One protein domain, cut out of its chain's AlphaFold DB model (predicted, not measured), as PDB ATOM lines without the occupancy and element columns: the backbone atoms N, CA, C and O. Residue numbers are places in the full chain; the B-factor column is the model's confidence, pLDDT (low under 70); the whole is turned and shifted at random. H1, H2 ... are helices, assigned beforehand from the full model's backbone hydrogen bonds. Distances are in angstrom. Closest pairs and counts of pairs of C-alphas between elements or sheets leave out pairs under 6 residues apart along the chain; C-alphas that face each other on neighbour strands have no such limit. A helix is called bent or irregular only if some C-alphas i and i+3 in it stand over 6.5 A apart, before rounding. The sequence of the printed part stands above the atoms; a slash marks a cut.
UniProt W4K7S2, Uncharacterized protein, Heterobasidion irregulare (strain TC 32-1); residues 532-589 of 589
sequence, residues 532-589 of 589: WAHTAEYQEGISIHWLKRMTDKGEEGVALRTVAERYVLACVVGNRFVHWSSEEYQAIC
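AT A GLANCE: This is residues 532 to 589 of the 589 residues of an uncharacterized protein of Heterobasidion irregulare (strain TC 32-1) (UniProt W4K7S2). A long helix, H2, makes a narrow V with the short helix H1, which meets it at its first end, while the last turns of H2, a looping link and the small helix H3 stick out beyond this body as a free tail. Before H1, the looped stretch of residues 532 to 543 carries a short strand-like pairing. The printed part has 58 residues with three named helices, in the order H1, H2, H3, and no named strand; its class is all helix. The whole is flat and only just loose, close to extended, with a radius of gyration of the C-alphas of 15.3 A and spans of 45 by 25 by 10 A.

IN THESE COORDINATES: The printed part begins at Trp 532, and residues 532 to 543 hold no named element. H1 is residues 544 to 551, 10.7 A from first to last C-alpha, and begins with C-alpha 544 at (-86.839, 3.112, 224.564). H2 is residues 554 to 574, the longest helix, and runs 31.5 A from C-alpha 554 at (-71.068, -0.546, 227.305) to C-alpha 574 at (-87.083, 7.082, 201.243). H3 is residues 582 to 588, 10.4 A long, and ends with C-alpha 588 at (-80.989, 7.098, 192.183).

HOW THE PARTS SIT: Residues 538 to 539 are paired with residues 542 to 543, antiparallel, in stretches too short to be named strands. H1 and H2 form a helical hairpin, two helices that follow each other, touch and run opposite ways, here at a steep tilt of 40 degrees. H2 touches H1 with residues 556 to 561 alone. Their closest C-alphas are those of Met 550 and Gly 557, 4.2 A apart. H3 touches no helix: it is apart from H1 and also from H2. In H1 every O i to N i+4 pair is within hydrogen-bond range; in H2 16 of 17 are, and in H3 1 of 3, beside 3 of 4 O i to N i+3 pairs.

THE WHOLE: The two C-alphas farthest apart are those of Asp 552 and Glu 583, 45.2 A. Residues 570 to 589 stand free, of which 570 to 574 belong to H2 and 582 to 588 to H3. Without them the body of 38 residues spans 28 by 19 by 7 A, with a radius of gyration of 9.8 A. The link from H1 to H2 is tight, with 2 residues, and the link from H2 to H3 is short, with 7 residues. The printed part has no cut and ends at Cys 589, the chain's last residue. The mean pLDDT of the printed part is 79.7; residues 573 to 589 are under 70, and the mean for H3 is 47.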
ATOM      1  N   TRP A 532     -91.934  10.411 214.549       90.81
ATOM      2  CA  TRP A 532     -92.216   8.989 214.694       90.81
ATOM      3  C   TRP A 532     -93.527   8.795 215.459       90.81
ATOM      4  O   TRP A 532     -93.984   9.686 216.179       90.81
ATOM      5  N   ALA A 533     -94.162   7.641 215.261       89.88
ATOM      6  CA  ALA A 533     -95.376   7.283 215.983       89.88
ATOM      7  C   ALA A 533     -95.045   6.878 217.429       89.88
ATOM      8  O   ALA A 533     -93.957   6.374 217.698       89.88
ATOM      9  N   HIS A 534     -95.996   7.073 218.345       92.25
ATOM     10  CA  HIS A 534     -95.903   6.617 219.739       92.25
ATOM     11  C   HIS A 534     -94.632   7.092 220.469       92.25
ATOM     12  O   HIS A 534     -93.788   6.299 220.884       92.25
ATOM     13  N   THR A 535     -94.519   8.402 220.699       94.50
ATOM     14  CA  THR A 535     -93.389   9.016 221.427       94.50
ATOM     15  C   THR A 535     -93.199   8.492 222.858       94.50
ATOM     16  O   THR A 535     -92.140   8.695 223.441       94.50
ATOM     17  N   ALA A 536     -94.197   7.803 223.421       95.88
ATOM     18  CA  ALA A 536     -94.106   7.138 224.720       95.88
ATOM     19  C   ALA A 536     -93.251   5.855 224.700       95.88
ATOM     20  O   ALA A 536     -92.704   5.479 225.731       95.88
ATOM     21  N   GLU A 537     -93.138   5.183 223.550       96.88
ATOM     22  CA  GLU A 537     -92.418   3.905 223.410       96.88
ATOM     23  C   GLU A 537     -91.125   4.037 222.599       96.88
ATOM     24  O   GLU A 537     -90.214   3.210 222.727       96.88
ATOM     25  N   TYR A 538     -91.033   5.093 221.790       96.56
ATOM     26  CA  TYR A 538     -89.925   5.346 220.883       96.56
ATOM     27  C   TYR A 538     -89.290   6.709 221.155       96.56
ATOM     28  O   TYR A 538     -89.981   7.717 221.300       96.56
ATOM     29  N   GLN A 539     -87.964   6.740 221.144       95.25
ATOM     30  CA  GLN A 539     -87.137   7.939 221.170       95.25
ATOM     31  C   GLN A 539     -86.353   7.987 219.859       95.25
ATOM     32  O   GLN A 539     -85.631   7.044 219.547       95.25
ATOM     33  N   GLU A 540     -86.534   9.050 219.073       93.00
ATOM     34  CA  GLU A 540     -85.892   9.218 217.757       93.00
ATOM     35  C   GLU A 540     -86.167   8.042 216.803       93.00
ATOM     36  O   GLU A 540     -85.318   7.641 216.016       93.00
ATOM     37  N   GLY A 541     -87.361   7.444 216.895       93.19
ATOM     38  CA  GLY A 541     -87.740   6.261 216.114       93.19
ATOM     39  C   GLY A 541     -87.157   4.934 216.620       93.19
ATOM     40  O   GLY A 541     -87.397   3.897 216.006       93.19
ATOM     41  N   ILE A 542     -86.440   4.927 217.748       96.31
ATOM     42  CA  ILE A 542     -85.831   3.733 218.349       96.31
ATOM     43  C   ILE A 542     -86.572   3.368 219.638       96.31
ATOM     44  O   ILE A 542     -86.883   4.231 220.453       96.31
ATOM     45  N   SER A 543     -86.850   2.079 219.853       97.50
ATOM     46  CA  SER A 543     -87.526   1.610 221.071       97.50
ATOM     47  C   SER A 543     -86.750   1.996 222.340       97.50
ATOM     48  O   SER A 543     -85.590   1.611 222.506       97.50
ATOM     49  N   ILE A 544     -87.417   2.676 223.279       97.62
ATOM     50  CA  ILE A 544     -86.839   3.112 224.564       97.62
ATOM     51  C   ILE A 544     -86.346   1.911 225.382       97.62
ATOM     52  O   ILE A 544     -85.257   1.937 225.958       97.62
ATOM     53  N   HIS A 545     -87.108   0.812 225.394       97.69
ATOM     54  CA  HIS A 545     -86.711  -0.415 226.090       97.69
ATOM     55  C   HIS A 545     -85.441  -1.036 225.484       97.69
ATOM     56  O   HIS A 545     -84.582  -1.550 226.201       97.69
ATOM     57  N   TRP A 546     -85.291  -0.981 224.157       97.81
ATOM     58  CA  TRP A 546     -84.069  -1.439 223.500       97.81
ATOM     59  C   TRP A 546     -82.873  -0.531 223.821       97.81
ATOM     60  O   TRP A 546     -81.822  -1.056 224.182       97.81
ATOM     61  N   LEU A 547     -83.045   0.798 223.796       97.75
ATOM     62  CA  LEU A 547     -81.998   1.760 224.178       97.75
ATOM     63  C   LEU A 547     -81.508   1.542 225.615       97.75
ATOM     64  O   LEU A 547     -80.303   1.568 225.874       97.75
ATOM     65  N   LYS A 548     -82.428   1.246 226.541       97.56
ATOM     66  CA  LYS A 548     -82.079   0.896 227.922       97.56
ATOM     67  C   LYS A 548     -81.161  -0.331 227.973       97.56
ATOM     68  O   LYS A 548     -80.095  -0.255 228.567       97.56
ATOM     69  N   ARG A 549     -81.503  -1.410 227.254       97.69
ATOM     70  CA  ARG A 549     -80.658  -2.621 227.171       97.69
ATOM     71  C   ARG A 549     -79.301  -2.377 226.514       97.69
ATOM     72  O   ARG A 549     -78.338  -3.055 226.854       97.69
ATOM     73  N   MET A 550     -79.213  -1.459 225.550       97.94
ATOM     74  CA  MET A 550     -77.925  -1.110 224.939       97.94
ATOM     75  C   MET A 550     -77.030  -0.342 225.910       97.94
ATOM     76  O   MET A 550     -75.820  -0.505 225.865       97.94
ATOM     77  N   THR A 551     -77.603   0.439 226.826       96.56
ATOM     78  CA  THR A 551     -76.819   1.157 227.842       96.56
ATOM     79  C   THR A 551     -76.042   0.179 228.733       96.56
ATOM     80  O   THR A 551     -74.870   0.409 229.023       96.56
ATOM     81  N   ASP A 552     -76.642  -0.969 229.058       97.12
ATOM     82  CA  ASP A 552     -76.015  -2.018 229.876       97.12
ATOM     83  C   ASP A 552     -74.884  -2.777 229.145       97.12
ATOM     84  O   ASP A 552     -74.099  -3.482 229.779       97.12
ATOM     85  N   LYS A 553     -74.768  -2.636 227.815       95.31
ATOM     86  CA  LYS A 553     -73.751  -3.308 226.981       95.31
ATOM     87  C   LYS A 553     -72.429  -2.537 226.831       95.31
ATOM     88  O   LYS A 553     -71.532  -3.010 226.133       95.31
ATOM     89  N   GLY A 554     -72.289  -1.353 227.427       93.56
ATOM     90  CA  GLY A 554     -71.068  -0.546 227.305       93.56
ATOM     91  C   GLY A 554     -70.762  -0.135 225.856       93.56
ATOM     92  O   GLY A 554     -71.652   0.322 225.137       93.56
ATOM     93  N   GLU A 555     -69.511  -0.295 225.411       89.12
ATOM     94  CA  GLU A 555     -69.051   0.148 224.081       89.12
ATOM     95  C   GLU A 555     -69.782  -0.540 222.916       89.12
ATOM     96  O   GLU A 555     -70.141   0.118 221.937       89.12
ATOM     97  N   GLU A 556     -70.077  -1.841 223.030       90.31
ATOM     98  CA  GLU A 556     -70.869  -2.570 222.026       90.31
ATOM     99  C   GLU A 556     -72.269  -1.952 221.894       90.31
ATOM    100  O   GLU A 556     -72.786  -1.766 220.793       90.31
ATOM    101  N   GLY A 557     -72.869  -1.580 223.026       93.56
ATOM    102  CA  GLY A 557     -74.159  -0.905 223.075       93.56
ATOM    103  C   GLY A 557     -74.162   0.445 222.366       93.56
ATOM    104  O   GLY A 557     -75.107   0.752 221.638       93.56
ATOM    105  N   VAL A 558     -73.089   1.228 222.515       91.31
ATOM    106  CA  VAL A 558     -72.906   2.507 221.808       91.31
ATOM    107  C   VAL A 558     -72.805   2.290 220.297       91.31
ATOM    108  O   VAL A 558     -73.450   3.009 219.527       91.31
ATOM    109  N   ALA A 559     -72.057   1.273 219.859       88.00
ATOM    110  CA  ALA A 559     -71.950   0.925 218.444       88.00
ATOM    111  C   ALA A 559     -73.308   0.488 217.866       88.00
ATOM    112  O   ALA A 559     -73.742   1.004 216.835       88.00
ATOM    113  N   LEU A 560     -74.031  -0.393 218.564       92.00
ATOM    114  CA  LEU A 560     -75.365  -0.843 218.157       92.00
ATOM    115  C   LEU A 560     -76.365   0.313 218.099       92.00
ATOM    116  O   LEU A 560     -77.111   0.424 217.126       92.00
ATOM    117  N   ARG A 561     -76.361   1.201 219.101       94.25
ATOM    118  CA  ARG A 561     -77.184   2.416 219.103       94.25
ATOM    119  C   ARG A 561     -76.884   3.287 217.886       94.25
ATOM    120  O   ARG A 561     -77.809   3.681 217.188       94.25
ATOM    121  N   THR A 562     -75.605   3.507 217.591       91.00
ATOM    122  CA  THR A 562     -75.171   4.279 216.419       91.00
ATOM    123  C   THR A 562     -75.692   3.659 215.116       91.00
ATOM    124  O   THR A 562     -76.139   4.372 214.220       91.00
ATOM    125  N   VAL A 563     -75.670   2.326 214.994       90.56
ATOM    126  CA  VAL A 563     -76.236   1.618 213.833       90.56
ATOM    127  C   VAL A 563     -77.753   1.804 213.753       90.56
ATOM    128  O   VAL A 563     -78.264   2.063 212.666       90.56
ATOM    129  N   ALA A 564     -78.469   1.721 214.876       93.50
ATOM    130  CA  ALA A 564     -79.915   1.931 214.915       93.50
ATOM    131  C   ALA A 564     -80.308   3.366 214.520       93.50
ATOM    132  O   ALA A 564     -81.210   3.542 213.706       93.50
ATOM    133  N   GLU A 565     -79.596   4.384 215.011       92.75
ATOM    134  CA  GLU A 565     -79.804   5.791 214.629       92.75
ATOM    135  C   GLU A 565     -79.581   6.002 213.124       92.75
ATOM    136  O   GLU A 565     -80.397   6.626 212.440       92.75
ATOM    137  N   ARG A 566     -78.509   5.418 212.568       91.31
ATOM    138  CA  ARG A 566     -78.250   5.436 211.119       91.31
ATOM    139  C   ARG A 566     -79.361   4.735 210.340       91.31
ATOM    140  O   ARG A 566     -79.776   5.247 209.308       91.31
ATOM    141  N   TYR A 567     -79.854   3.602 210.834       90.62
ATOM    142  CA  TYR A 567     -80.938   2.859 210.197       90.62
ATOM    143  C   TYR A 567     -82.243   3.663 210.162       90.62
ATOM    144  O   TYR A 567     -82.874   3.751 209.112       90.62
ATOM    145  N   VAL A 568     -82.617   4.318 211.267       91.81
ATOM    146  CA  VAL A 568     -83.793   5.203 211.285       91.81
ATOM    147  C   VAL A 568     -83.643   6.319 210.252       91.81
ATOM    148  O   VAL A 568     -84.570   6.564 209.480       91.81
ATOM    149  N   LEU A 569     -82.473   6.964 210.188       88.69
ATOM    150  CA  LEU A 569     -82.213   8.021 209.208       88.69
ATOM    151  C   LEU A 569     -82.277   7.506 207.764       88.69
ATOM    152  O   LEU A 569     -82.894   8.167 206.933       88.69
ATOM    153  N   ALA A 570     -81.729   6.322 207.483       85.62
ATOM    154  CA  ALA A 570     -81.816   5.673 206.172       85.62
ATOM    155  C   ALA A 570     -83.273   5.451 205.731       85.62
ATOM    156  O   ALA A 570     -83.666   5.759 204.606       85.62
ATOM    157  N   CYS A 571     -84.133   5.006 206.651       82.81
ATOM    158  CA  CYS A 571     -85.557   4.834 206.367       82.81
ATOM    159  C   CYS A 571     -86.281   6.159 206.073       82.81
ATOM    160  O   CYS A 571     -87.286   6.167 205.364       82.81
ATOM    161  N   VAL A 572     -85.799   7.290 206.594       73.31
ATOM    162  CA  VAL A 572     -86.417   8.612 206.380       73.31
ATOM    163  C   VAL A 572     -86.097   9.163 204.990       73.31
ATOM    164  O   VAL A 572     -86.947   9.825 204.389       73.31
ATOM    165  N   VAL A 573     -84.922   8.846 204.433       62.34
ATOM    166  CA  VAL A 573     -84.516   9.289 203.087       62.34
ATOM    167  C   VAL A 573     -85.489   8.808 202.009       62.34
ATOM    168  O   VAL A 573     -85.755   9.551 201.064       62.34
ATOM    169  N   GLY A 574     -86.083   7.622 202.173       60.31
ATOM    170  CA  GLY A 574     -87.083   7.082 201.243       60.31
ATOM    171  C   GLY A 574     -88.531   7.526 201.504       60.31
ATOM    172  O   GLY A 574     -89.362   7.478 200.602       60.31
ATOM    173  N   ASN A 575     -88.866   7.991 202.713       51.31
ATOM    174  CA  ASN A 575     -90.249   7.992 203.218       51.31
ATOM    175  C   ASN A 575     -91.078   9.271 202.993       51.31
ATOM    176  O   ASN A 575     -92.005   9.563 203.751       51.31
ATOM    177  N   ARG A 576     -90.846  10.017 201.909       50.94
ATOM    178  CA  ARG A 576     -91.892  10.921 201.398       50.94
ATOM    179  C   ARG A 576     -92.278  10.523 199.987       50.94
ATOM    180  O   ARG A 576     -91.562  10.807 199.034       50.94
ATOM    181  N   PHE A 577     -93.448   9.887 199.911       43.41
ATOM    182  CA  PHE A 577     -94.248   9.671 198.714       43.41
ATOM    183  C   PHE A 577     -94.314  10.952 197.874       43.41
ATOM    184  O   PHE A 577     -95.146  11.829 198.093       43.41
ATOM    185  N   VAL A 578     -93.443  11.030 196.881       44.66
ATOM    186  CA  VAL A 578     -93.834  11.511 195.564       44.66
ATOM    187  C   VAL A 578     -93.840  10.260 194.698       44.66
ATOM    188  O   VAL A 578     -93.081   9.328 194.945       44.66
ATOM    189  N   HIS A 579     -94.778  10.178 193.774       43.19
ATOM    190  CA  HIS A 579     -95.040   9.031 192.920       43.19
ATOM    191  C   HIS A 579     -93.857   8.801 191.948       43.19
ATOM    192  O   HIS A 579     -93.978   9.081 190.764       43.19
ATOM    193  N   TRP A 580     -92.691   8.361 192.431       44.97
ATOM    194  CA  TRP A 580     -91.556   8.018 191.570       44.97
ATOM    195  C   TRP A 580     -91.942   6.774 190.768       44.97
ATOM    196  O   TRP A 580     -92.348   5.758 191.343       44.97
ATOM    197  N   SER A 581     -91.866   6.851 189.441       46.38
ATOM    198  CA  SER A 581     -91.957   5.655 188.605       46.38
ATOM    199  C   SER A 581     -90.742   4.768 188.911       46.38
ATOM    200  O   SER A 581     -89.662   5.259 189.246       46.38
ATOM    201  N   SER A 582     -90.892   3.443 188.853       47.16
ATOM    202  CA  SER A 582     -89.830   2.508 189.267       47.16
ATOM    203  C   SER A 582     -88.514   2.659 188.489       47.16
ATOM    204  O   SER A 582     -87.482   2.170 188.942       47.16
ATOM    205  N   GLU A 583     -88.539   3.321 187.331       48.75
ATOM    206  CA  GLU A 583     -87.360   3.601 186.507       48.75
ATOM    207  C   GLU A 583     -86.465   4.698 187.107       48.75
ATOM    208  O   GLU A 583     -85.244   4.588 187.042       48.75
ATOM    209  N   GLU A 584     -87.030   5.710 187.773       46.94
ATOM    210  CA  GLU A 584     -86.239   6.787 188.389       46.94
ATOM    211  C   GLU A 584     -85.537   6.319 189.672       46.94
ATOM    212  O   GLU A 584     -84.407   6.719 189.951       46.94
ATOM    213  N   TYR A 585     -86.149   5.394 190.418       47.62
ATOM    214  CA  TYR A 585     -85.535   4.813 191.618       47.62
ATOM    215  C   TYR A 585     -84.289   3.967 191.288       47.62
ATOM    216  O   TYR A 585     -83.345   3.929 192.076       47.62
ATOM    217  N   GLN A 586     -84.253   3.343 190.101       47.25
ATOM    218  CA  GLN A 586     -83.082   2.619 189.584       47.25
ATOM    219  C   GLN A 586     -81.959   3.535 189.081       47.25
ATOM    220  O   GLN A 586     -80.848   3.056 188.882       47.25
ATOM    221  N   ALA A 587     -82.233   4.821 188.849       44.91
ATOM    222  CA  ALA A 587     -81.201   5.803 188.527       44.91
ATOM    223  C   ALA A 587     -80.595   6.430 189.799       44.91
ATOM    224  O   ALA A 587     -79.422   6.801 189.798       44.91
ATOM    225  N   ILE A 588     -81.394   6.551 190.872       44.84
ATOM    226  CA  ILE A 588     -80.989   7.098 192.183       44.84
ATOM    227  C   ILE A 588     -80.004   6.180 192.911       44.84
ATOM    228  O   ILE A 588     -79.075   6.669 193.561       44.84
ATOM    229  N   CYS A 589     -80.238   4.874 192.824       39.78
ATOM    230  CA  CYS A 589     -79.431   3.838 193.455       39.78
ATOM    231  C   CYS A 589     -78.377   3.318 192.467       39.78
ATOM    232  O   CYS A 589     -77.247   3.008 192.917       39.78
TER     233      CYS A 589